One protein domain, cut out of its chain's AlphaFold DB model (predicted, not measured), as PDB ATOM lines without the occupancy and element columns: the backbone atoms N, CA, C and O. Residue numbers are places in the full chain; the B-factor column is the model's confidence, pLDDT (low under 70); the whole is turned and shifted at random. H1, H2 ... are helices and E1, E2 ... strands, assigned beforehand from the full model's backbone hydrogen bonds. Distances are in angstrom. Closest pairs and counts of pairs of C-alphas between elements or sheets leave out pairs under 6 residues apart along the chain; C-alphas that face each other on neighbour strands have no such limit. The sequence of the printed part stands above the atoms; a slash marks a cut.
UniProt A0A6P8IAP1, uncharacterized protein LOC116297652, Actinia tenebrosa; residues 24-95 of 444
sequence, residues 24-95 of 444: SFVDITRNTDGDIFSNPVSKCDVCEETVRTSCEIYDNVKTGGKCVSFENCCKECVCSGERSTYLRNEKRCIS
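AT A GLANCE: This is residues 24 to 95 of the 444 residues of the protein "uncharacterized protein LOC116297652" of Actinia tenebrosa (UniProt A0A6P8IAP1). With little regular structure, a small antiparallel sheet, E1-E2-E3, lies between two short helices and the hairpin E4 and E5. The class is mixed; under half of the 72 printed residues are in E1 E2 H1 H2 E3 E4 E5. It is compact: radius of gyration of the C-alphas 10.8 A, spans 31 by 22 by 17 A.

IN THESE COORDINATES: E1 is residues 28 to 30, from C-alpha 28 at (-36.036, -13.901, -27.767); E2 is 36 to 38, H1 49 to 54, H2 70 to 73, E3 76 to 79, E4 85 to 87 and E5 92 to 94, C-alpha 94 at (-44.160, -24.712, -27.823).

HOW THE PARTS SIT: In hairpin E1 and E2, N 29 and O 36 are within hydrogen-bond range, 2.7 A; E2 and E3 have N 37 and O 77, 2.8 A. H1 and H2, not on the sheet, only just touch, 3 C-alpha pairs within 8 A. H1 has 1 of 2 O i to N i+4 pairs within range.

THE WHOLE: The printed part has no cut and one long link, H1 to H2; residues 24 and 43 to 45 are under pLDDT 70.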
ATOM      1  N   SER A  24     -28.410 -17.211 -38.519       66.31
ATOM      2  CA  SER A  24     -29.213 -16.073 -38.086       66.31
ATOM      3  C   SER A  24     -29.375 -16.145 -36.571       66.31
ATOM      4  O   SER A  24     -29.918 -17.126 -36.055       66.31
ATOM      5  N   PHE A  25     -28.924 -15.108 -35.876       81.94
ATOM      6  CA  PHE A  25     -29.168 -14.944 -34.450       81.94
ATOM      7  C   PHE A  25     -30.666 -14.711 -34.224       81.94
ATOM      8  O   PHE A  25     -31.268 -13.857 -34.880       81.94
ATOM      9  N   VAL A  26     -31.264 -15.500 -33.328       89.44
ATOM     10  CA  VAL A  26     -32.665 -15.336 -32.922       89.44
ATOM     11  C   VAL A  26     -32.694 -14.818 -31.492       89.44
ATOM     12  O   VAL A  26     -32.483 -15.574 -30.536       89.44
ATOM     13  N   ASP A  27     -32.961 -13.525 -31.363       92.31
ATOM     14  CA  ASP A  27     -33.163 -12.864 -30.082       92.31
ATOM     15  C   ASP A  27     -34.580 -13.151 -29.605       92.31
ATOM     16  O   ASP A  27     -35.525 -13.086 -30.389       92.31
ATOM     17  N   ILE A  28     -34.741 -13.492 -28.325       94.44
ATOM     18  CA  ILE A  28     -36.036 -13.901 -27.767       94.44
ATOM     19  C   ILE A  28     -36.384 -12.985 -26.605       94.44
ATOM     20  O   ILE A  28     -35.723 -13.003 -25.571       94.44
ATOM     21  N   THR A  29     -37.453 -12.216 -26.751       95.75
ATOM     22  CA  THR A  29     -38.027 -11.374 -25.705       95.75
ATOM     23  C   THR A  29     -39.189 -12.090 -25.034       95.75
ATOM     24  O   THR A  29     -40.209 -12.393 -25.659       95.75
ATOM     25  N   ARG A  30     -39.052 -12.358 -23.733       95.69
ATOM     26  CA  ARG A  30     -40.062 -13.096 -22.970       95.69
ATOM     27  C   ARG A  30     -41.231 -12.218 -22.572       95.69
ATOM     28  O   ARG A  30     -41.050 -11.156 -21.970       95.69
ATOM     29  N   ASN A  31     -42.436 -12.714 -22.831       94.06
ATOM     30  CA  ASN A  31     -43.669 -12.055 -22.425       94.06
ATOM     31  C   ASN A  31     -44.716 -13.077 -21.958       94.06
ATOM     32  O   ASN A  31     -44.709 -14.252 -22.339       94.06
ATOM     33  N   THR A  32     -45.631 -12.619 -21.108       90.50
ATOM     34  CA  THR A  32     -46.715 -13.433 -20.559       90.50
ATOM     35  C   THR A  32     -47.669 -13.857 -21.678       90.50
ATOM     36  O   THR A  32     -48.099 -15.006 -21.692       90.50
ATOM     37  N   ASP A  33     -48.040 -12.952 -22.595       89.81
ATOM     38  CA  ASP A  33     -49.015 -13.207 -23.685       89.81
ATOM     39  C   ASP A  33     -48.453 -14.016 -24.857       89.81
ATOM     40  O   ASP A  33     -49.213 -14.529 -25.672       89.81
ATOM     41  N   GLY A  34     -47.135 -14.173 -24.926       93.81
ATOM     42  CA  GLY A  34     -46.480 -14.749 -26.090       93.81
ATOM     43  C   GLY A  34     -45.105 -14.154 -26.278       93.81
ATOM     44  O   GLY A  34     -44.968 -12.937 -26.342       93.81
ATOM     45  N   ASP A  35     -44.086 -15.003 -26.339       95.94
ATOM     46  CA  ASP A  35     -42.731 -14.534 -26.602       95.94
ATOM     47  C   ASP A  35     -42.636 -13.876 -27.977       95.94
ATOM     48  O   ASP A  35     -43.257 -14.321 -28.945       95.94
ATOM     49  N   ILE A  36     -41.824 -12.830 -28.040       95.38
ATOM     50  CA  ILE A  36     -41.465 -12.138 -29.270       95.38
ATOM     51  C   ILE A  36     -40.067 -12.617 -29.644       95.38
ATOM     52  O   ILE A  36     -39.198 -12.671 -28.779       95.38
ATOM     53  N   PHE A  37     -39.826 -12.984 -30.896       94.38
ATOM     54  CA  PHE A  37     -38.505 -13.404 -31.354       94.38
ATOM     55  C   PHE A  37     -38.133 -12.725 -32.665       94.38
ATOM     56  O   PHE A  37     -39.015 -12.433 -33.470       94.38
ATOM     57  N   SER A  38     -36.847 -12.444 -32.882       92.62
ATOM     58  CA  SER A  38     -36.413 -11.803 -34.123       92.62
ATOM     59  C   SER A  38     -36.700 -12.698 -35.329       92.62
ATOM     60  O   SER A  38     -36.564 -13.925 -35.259       92.62
ATOM     61  N   ASN A  39     -37.114 -12.094 -36.444       89.94
ATOM     62  CA  ASN A  39     -37.361 -12.855 -37.660       89.94
ATOM     63  C   ASN A  39     -36.019 -13.407 -38.179       89.94
ATOM     64  O   ASN A  39     -35.107 -12.640 -38.487       89.94
ATOM     65  N   PRO A  40     -35.868 -14.732 -38.320       83.38
ATOM     66  CA  PRO A  40     -34.587 -15.318 -38.701       83.38
ATOM     67  C   PRO A  40     -34.142 -14.955 -40.132       83.38
ATOM     68  O   PRO A  40     -32.967 -15.095 -40.470       83.38
ATOM     69  N   VAL A  41     -35.059 -14.475 -40.978       83.31
ATOM     70  CA  VAL A  41     -34.800 -14.125 -42.386       83.31
ATOM     71  C   VAL A  41     -34.643 -12.609 -42.587       83.31
ATOM     72  O   VAL A  41     -34.232 -12.172 -43.662       83.31
ATOM     73  N   SER A  42     -34.885 -11.780 -41.565       70.81
ATOM     74  CA  SER A  42     -34.894 -10.319 -41.705       70.81
ATOM     75  C   SER A  42     -33.506  -9.674 -41.743       70.81
ATOM     76  O   SER A  42     -33.103  -8.935 -40.844       70.81
ATOM     77  N   LYS A  43     -32.755  -9.935 -42.810       66.75
ATOM     78  CA  LYS A  43     -31.542  -9.171 -43.146       66.75
ATOM     79  C   LYS A  43     -31.800  -8.077 -44.187       66.75
ATOM     80  O   LYS A  43     -30.855  -7.409 -44.593       66.75
ATOM     81  N   CYS A  44     -33.043  -7.910 -44.638       58.16
ATOM     82  CA  CYS A  44     -33.392  -7.048 -45.763       58.16
ATOM     83  C   CYS A  44     -34.255  -5.867 -45.306       58.16
ATOM     84  O   CYS A  44     -35.241  -6.062 -44.602       58.16
ATOM     85  N   ASP A  45     -33.910  -4.661 -45.765       62.62
ATOM     86  CA  ASP A  45     -34.680  -3.425 -45.537       62.62
ATOM     87  C   ASP A  45     -36.059  -3.436 -46.229       62.62
ATOM     88  O   ASP A  45     -36.903  -2.583 -45.963       62.62
ATOM     89  N   VAL A  46     -36.297  -4.407 -47.118       71.56
ATOM     90  CA  VAL A  46     -37.539  -4.559 -47.880       71.56
ATOM     91  C   VAL A  46     -38.282  -5.807 -47.408       71.56
ATOM     92  O   VAL A  46     -37.779  -6.926 -47.512       71.56
ATOM     93  N   CYS A  47     -39.493  -5.597 -46.896       75.12
ATOM     94  CA  CYS A  47     -40.399  -6.658 -46.475       75.12
ATOM     95  C   CYS A  47     -41.101  -7.275 -47.677       75.12
ATOM     96  O   CYS A  47     -42.110  -6.759 -48.149       75.12
ATOM     97  N   GLU A  48     -40.562  -8.379 -48.183       80.62
ATOM     98  CA  GLU A  48     -41.255  -9.200 -49.173       80.62
ATOM     99  C   GLU A  48     -42.204 -10.201 -48.503       80.62
ATOM    100  O   GLU A  48     -42.069 -10.549 -47.330       80.62
ATOM    101  N   GLU A  49     -43.167 -10.718 -49.265       76.12
ATOM    102  CA  GLU A  49     -44.155 -11.692 -48.784       76.12
ATOM    103  C   GLU A  49     -43.512 -12.988 -48.246       76.12
ATOM    104  O   GLU A  49     -44.016 -13.607 -47.307       76.12
ATOM    105  N   THR A  50     -42.325 -13.339 -48.745       76.38
ATOM    106  CA  THR A  50     -41.490 -14.442 -48.240       76.38
ATOM    107  C   THR A  50     -41.093 -14.257 -46.768       76.38
ATOM    108  O   THR A  50     -41.053 -15.233 -46.014       76.38
ATOM    109  N   VAL A  51     -40.911 -13.013 -46.309       81.50
ATOM    110  CA  VAL A  51     -40.588 -12.654 -44.914       81.50
ATOM    111  C   VAL A  51     -41.769 -12.911 -43.974       81.50
ATOM    112  O   VAL A  51     -41.583 -13.174 -42.788       81.50
ATOM    113  N   ARG A  52     -43.006 -12.899 -44.480       76.81
ATOM    114  CA  ARG A  52     -44.181 -13.255 -43.675       76.81
ATOM    115  C   ARG A  52     -44.196 -14.746 -43.361       76.81
ATOM    116  O   ARG A  52     -44.456 -15.146 -42.229       76.81
ATOM    117  N   THR A  53     -43.873 -15.565 -44.360       85.69
ATOM    118  CA  THR A  53     -43.851 -17.024 -44.198       85.69
ATOM    119  C   THR A  53     -42.727 -17.496 -43.279       85.69
ATOM    120  O   THR A  53     -42.866 -18.543 -42.650       85.69
ATOM    121  N   SER A  54     -41.660 -16.706 -43.100       86.50
ATOM    122  CA  SER A  54     -40.568 -17.073 -42.193       86.50
ATOM    123  C   SER A  54     -40.952 -17.020 -40.711       86.50
ATOM    124  O   SER A  54     -40.385 -17.768 -39.913       86.50
ATOM    125  N   CYS A  55     -41.954 -16.207 -40.336       90.81
ATOM    126  CA  CYS A  55     -42.546 -16.251 -38.995       90.81
ATOM    127  C   CYS A  55     -43.201 -17.603 -38.709       90.81
ATOM    128  O   CYS A  55     -43.290 -17.958 -37.538       90.81
ATOM    129  N   GLU A  56     -43.679 -18.318 -39.737       91.62
ATOM    130  CA  GLU A  56     -44.439 -19.571 -39.628       91.62
ATOM    131  C   GLU A  56     -43.566 -20.812 -39.862       91.62
ATOM    132  O   GLU A  56     -43.786 -21.858 -39.242       91.62
ATOM    133  N   ILE A  57     -42.580 -20.703 -40.760       90.62
ATOM    134  CA  ILE A  57     -41.666 -21.777 -41.146       90.62
ATOM    135  C   ILE A  57     -40.241 -21.231 -41.229       90.62
ATOM    136  O   ILE A  57     -39.943 -20.361 -42.039       90.62
ATOM    137  N   TYR A  58     -39.330 -21.808 -40.452       88.56
ATOM    138  CA  TYR A  58     -37.909 -21.479 -40.500       88.56
ATOM    139  C   TYR A  58     -37.079 -22.760 -40.518       88.56
ATOM    140  O   TYR A  58     -37.309 -23.653 -39.707       88.56
ATOM    141  N   ASP A  59     -36.126 -22.866 -41.451       88.12
ATOM    142  CA  ASP A  59     -35.262 -24.049 -41.606       88.12
ATOM    143  C   ASP A  59     -36.067 -25.363 -41.729       88.12
ATOM    144  O   ASP A  59     -35.765 -26.376 -41.105       88.12
ATOM    145  N   ASN A  60     -37.164 -25.317 -42.498       90.88
ATOM    146  CA  ASN A  60     -38.153 -26.397 -42.655       90.88
ATOM    147  C   ASN A  60     -38.890 -26.818 -41.364       90.88
ATOM    148  O   ASN A  60     -39.619 -27.811 -41.363       90.88
ATOM    149  N   VAL A  61     -38.759 -26.058 -40.275       91.50
ATOM    150  CA  VAL A  61     -39.479 -26.272 -39.016       91.50
ATOM    151  C   VAL A  61     -40.657 -25.311 -38.936       91.50
ATOM    152  O   VAL A  61     -40.497 -24.102 -39.077       91.50
ATOM    153  N   LYS A  62     -41.855 -25.840 -38.657       93.19
ATOM    154  CA  LYS A  62     -43.012 -25.008 -38.302       93.19
ATOM    155  C   LYS A  62     -42.745 -24.352 -36.951       93.19
ATOM    156  O   LYS A  62     -42.808 -25.018 -35.915       93.19
ATOM    157  N   THR A  63     -42.471 -23.059 -36.969       92.12
ATOM    158  CA  THR A  63     -42.144 -22.278 -35.776       92.12
ATOM    159  C   THR A  63     -43.379 -22.103 -34.889       92.12
ATOM    160  O   THR A  63     -43.248 -21.969 -33.685       92.12
ATOM    161  N   GLY A  64     -44.593 -22.078 -35.450       91.81
ATOM    162  CA  GLY A  64     -45.809 -21.720 -34.707       91.81
ATOM    163  C   GLY A  64     -45.882 -20.244 -34.291       91.81
ATOM    164  O   GLY A  64     -46.788 -19.876 -33.539       91.81
ATOM    165  N   GLY A  65     -44.949 -19.417 -34.766       92.50
ATOM    166  CA  GLY A  65     -45.010 -17.968 -34.642       92.50
ATOM    167  C   GLY A  65     -45.954 -17.362 -35.676       92.50
ATOM    168  O   GLY A  65     -46.294 -17.980 -36.685       92.50
ATOM    169  N   LYS A  66     -46.394 -16.138 -35.406       92.56
ATOM    170  CA  LYS A  66     -47.157 -15.300 -36.331       92.56
ATOM    171  C   LYS A  66     -46.588 -13.899 -36.294       92.56
ATOM    172  O   LYS A  66     -46.043 -13.478 -35.280       92.56
ATOM    173  N   CYS A  67     -46.745 -13.156 -37.372       88.62
ATOM    174  CA  CYS A  67     -46.385 -11.751 -37.358       88.62
ATOM    175  C   CYS A  67     -47.603 -10.896 -36.948       88.62
ATOM    176  O   CYS A  67     -48.739 -11.238 -37.283       88.62
ATOM    177  N   VAL A  68     -47.380  -9.797 -36.219       81.25
ATOM    178  CA  VAL A  68     -48.465  -8.924 -35.712       81.25
ATOM    179  C   VAL A  68     -48.947  -7.936 -36.775       81.25
ATOM    180  O   VAL A  68     -50.145  -7.708 -36.913       81.25
ATOM    181  N   SER A  69     -48.022  -7.367 -37.547       82.94
ATOM    182  CA  SER A  69     -48.297  -6.440 -38.648       82.94
ATOM    183  C   SER A  69     -47.296  -6.666 -39.779       82.94
ATOM    184  O   SER A  69     -46.232  -7.244 -39.550       82.94
ATOM    185  N   PHE A  70     -47.615  -6.206 -40.994       76.44
ATOM    186  CA  PHE A  70     -46.727  -6.334 -42.157       76.44
ATOM    187  C   PHE A  70     -45.358  -5.681 -41.911       76.44
ATOM    188  O   PHE A  70     -44.327  -6.309 -42.128       76.44
ATOM    189  N   GLU A  71     -45.347  -4.468 -41.359       77.94
ATOM    190  CA  GLU A  71     -44.115  -3.737 -41.033       77.94
ATOM    191  C   GLU A  71     -43.278  -4.449 -39.958       77.94
ATOM    192  O   GLU A  71     -42.048  -4.464 -40.034       77.94
ATOM    193  N   ASN A  72     -43.930  -5.105 -38.992       79.25
ATOM    194  CA  ASN A  72     -43.238  -5.827 -37.925       79.25
ATOM    195  C   ASN A  72     -42.750  -7.209 -38.366       79.25
ATOM    196  O   ASN A  72     -41.794  -7.705 -37.773       79.25
ATOM    197  N   CYS A  73     -43.327  -7.808 -39.423       81.94
ATOM    198  CA  CYS A  73     -42.864  -9.092 -39.976       81.94
ATOM    199  C   CYS A  73     -41.363  -9.051 -40.263       81.94
ATOM    200  O   CYS A  73     -40.664 -10.028 -40.033       81.94
ATOM    201  N   CYS A  74     -40.862  -7.903 -40.718       83.38
ATOM    202  CA  CYS A  74     -39.453  -7.682 -41.021       83.38
ATOM    203  C   CYS A  74     -38.528  -7.625 -39.819       83.38
ATOM    204  O   CYS A  74     -37.341  -7.403 -39.996       83.38
ATOM    205  N   LYS A  75     -39.029  -7.723 -38.599       87.25
ATOM    206  CA  LYS A  75     -38.187  -7.572 -37.413       87.25
ATOM    207  C   LYS A  75     -38.458  -8.679 -36.432       87.25
ATOM    208  O   LYS A  75     -37.523  -9.273 -35.908       87.25
ATOM    209  N   GLU A  76     -39.730  -8.970 -36.215       92.81
ATOM    210  CA  GLU A  76     -40.160  -9.790 -35.106       92.81
ATOM    211  C   GLU A  76     -41.364 -10.664 -35.449       92.81
ATOM    212  O   GLU A  76     -42.269 -10.325 -36.214       92.81
ATOM    213  N   CYS A  77     -41.355 -11.827 -34.825       94.00
ATOM    214  CA  CYS A  77     -42.397 -12.826 -34.836       94.00
ATOM    215  C   CYS A  77     -42.919 -12.973 -33.404       94.00
ATOM    216  O   CYS A  77     -42.187 -12.764 -32.439       94.00
ATOM    217  N   VAL A  78     -44.177 -13.370 -33.249       95.56
ATOM    218  CA  VAL A  78     -44.834 -13.505 -31.948       95.56
ATOM    219  C   VAL A  78     -45.434 -14.896 -31.808       95.56
ATOM    220  O   VAL A  78     -46.178 -15.376 -32.667       95.56
ATOM    221  N   CYS A  79     -45.110 -15.561 -30.708       95.38
ATOM    222  CA  CYS A  79     -45.771 -16.786 -30.284       95.38
ATOM    223  C   CYS A  79     -47.197 -16.477 -29.808       95.38
ATOM    224  O   CYS A  79     -47.413 -15.486 -29.120       95.38
ATOM    225  N   SER A  80     -48.184 -17.314 -30.140       86.56
ATOM    226  CA  SER A  80     -49.594 -17.018 -29.829       86.56
ATOM    227  C   SER A  80     -50.366 -18.213 -29.269       86.56
ATOM    228  O   SER A  80     -50.025 -19.377 -29.504       86.56
ATOM    229  N   GLY A  81     -51.437 -17.906 -28.530       82.94
ATOM    230  CA  GLY A  81     -52.379 -18.886 -27.988       82.94
ATOM    231  C   GLY A  81     -51.736 -19.841 -26.985       82.94
ATOM    232  O   GLY A  81     -50.982 -19.435 -26.102       82.94
ATOM    233  N   GLU A  82     -52.025 -21.132 -27.131       80.88
ATOM    234  CA  GLU A  82     -51.512 -22.187 -26.248       80.88
ATOM    235  C   GLU A  82     -49.994 -22.387 -26.363       80.88
ATOM    236  O   GLU A  82     -49.378 -22.952 -25.458       80.88
ATOM    237  N   ARG A  83     -49.377 -21.910 -27.455       87.50
ATOM    238  CA  ARG A  83     -47.938 -22.013 -27.726       87.50
ATOM    239  C   ARG A  83     -47.232 -20.690 -27.469       87.50
ATOM    240  O   ARG A  83     -46.658 -20.112 -28.379       87.50
ATOM    241  N   SER A  84     -47.300 -20.186 -26.242       91.44
ATOM    242  CA  SER A  84     -46.808 -18.842 -25.920       91.44
ATOM    243  C   SER A  84     -45.298 -18.753 -25.661       91.44
ATOM    244  O   SER A  84     -44.814 -17.665 -25.345       91.44
ATOM    245  N   THR A  85     -44.542 -19.852 -25.767       94.00
ATOM    246  CA  THR A  85     -43.123 -19.888 -25.372       94.00
ATOM    247  C   THR A  85     -42.221 -20.365 -26.503       94.00
ATOM    248  O   THR A  85     -42.363 -21.497 -26.953       94.00
ATOM    249  N   TYR A  86     -41.272 -19.536 -26.947       94.50
ATOM    250  CA  TYR A  86     -40.322 -19.903 -28.007       94.50
ATOM    251  C   TYR A  86     -39.093 -20.614 -27.433       94.50
ATOM    252  O   TYR A  86     -38.424 -20.085 -26.544       94.50
ATOM    253  N   LEU A  87     -38.744 -21.789 -27.953       92.75
ATOM    254  CA  LEU A  87     -37.507 -22.476 -27.587       92.75
ATOM    255  C   LEU A  87     -36.481 -22.393 -28.711       92.75
ATOM    256  O   LEU A  87     -36.707 -22.912 -29.804       92.75
ATOM    257  N   ARG A  88     -35.320 -21.795 -28.416       89.44
ATOM    258  CA  ARG A  88     -34.228 -21.602 -29.382       89.44
ATOM    259  C   ARG A  88     -33.756 -22.922 -29.991       89.44
ATOM    260  O   ARG A  88     -33.655 -23.037 -31.206       89.44
ATOM    261  N   ASN A  89     -33.523 -23.926 -29.150       87.81
ATOM    262  CA  ASN A  89     -33.063 -25.257 -29.548       87.81
ATOM    263  C   ASN A  89     -34.073 -26.006 -30.434       87.81
ATOM    264  O   ASN A  89     -33.665 -26.807 -31.268       87.81
ATOM    265  N   GLU A  90     -35.375 -25.749 -30.271       90.38
ATOM    266  CA  GLU A  90     -36.416 -26.360 -31.110       90.38
ATOM    267  C   GLU A  90     -36.806 -25.489 -32.309       90.38
ATOM    268  O   GLU A  90     -37.582 -25.933 -33.154       90.38
ATOM    269  N   LYS A  91     -36.305 -24.247 -32.368       92.38
ATOM    270  CA  LYS A  91     -36.648 -23.234 -33.375       92.38
ATOM    271  C   LYS A  91     -38.163 -23.023 -33.529       92.38
ATOM    272  O   LYS A  91     -38.658 -22.773 -34.628       92.38
ATOM    273  N   ARG A  92     -38.926 -23.171 -32.438       94.44
ATOM    274  CA  ARG A  92     -40.392 -23.070 -32.460       94.44
ATOM    275  C   ARG A  92     -40.994 -22.638 -31.126       94.44
ATOM    276  O   ARG A  92     -40.447 -22.890 -30.054       94.44
ATOM    277  N   CYS A  93     -42.177 -22.047 -31.221       94.94
ATOM    278  CA  CYS A  93     -43.146 -21.853 -30.162       94.94
ATOM    279  C   CYS A  93     -43.728 -23.204 -29.730       94.94
ATOM    280  O   CYS A  93     -44.309 -23.945 -30.532       94.94
ATOM    281  N   ILE A  94     -43.617 -23.509 -28.446       92.62
ATOM    282  CA  ILE A  94     -44.160 -24.712 -27.823       92.62
ATOM    283  C   ILE A  94     -45.248 -24.356 -26.819       92.62
ATOM    284  O   ILE A  94     -45.332 -23.223 -26.336       92.62
ATOM    285  N   SER A  95     -46.074 -25.347 -26.492       88.81
ATOM    286  CA  SER A  95     -47.028 -25.200 -25.404       88.81
ATOM    287  C   SER A  95     -46.312 -25.192 -24.059       88.81
ATOM    288  O   SER A  95     -45.345 -25.920 -23.830       88.81
TER     289      SER A  95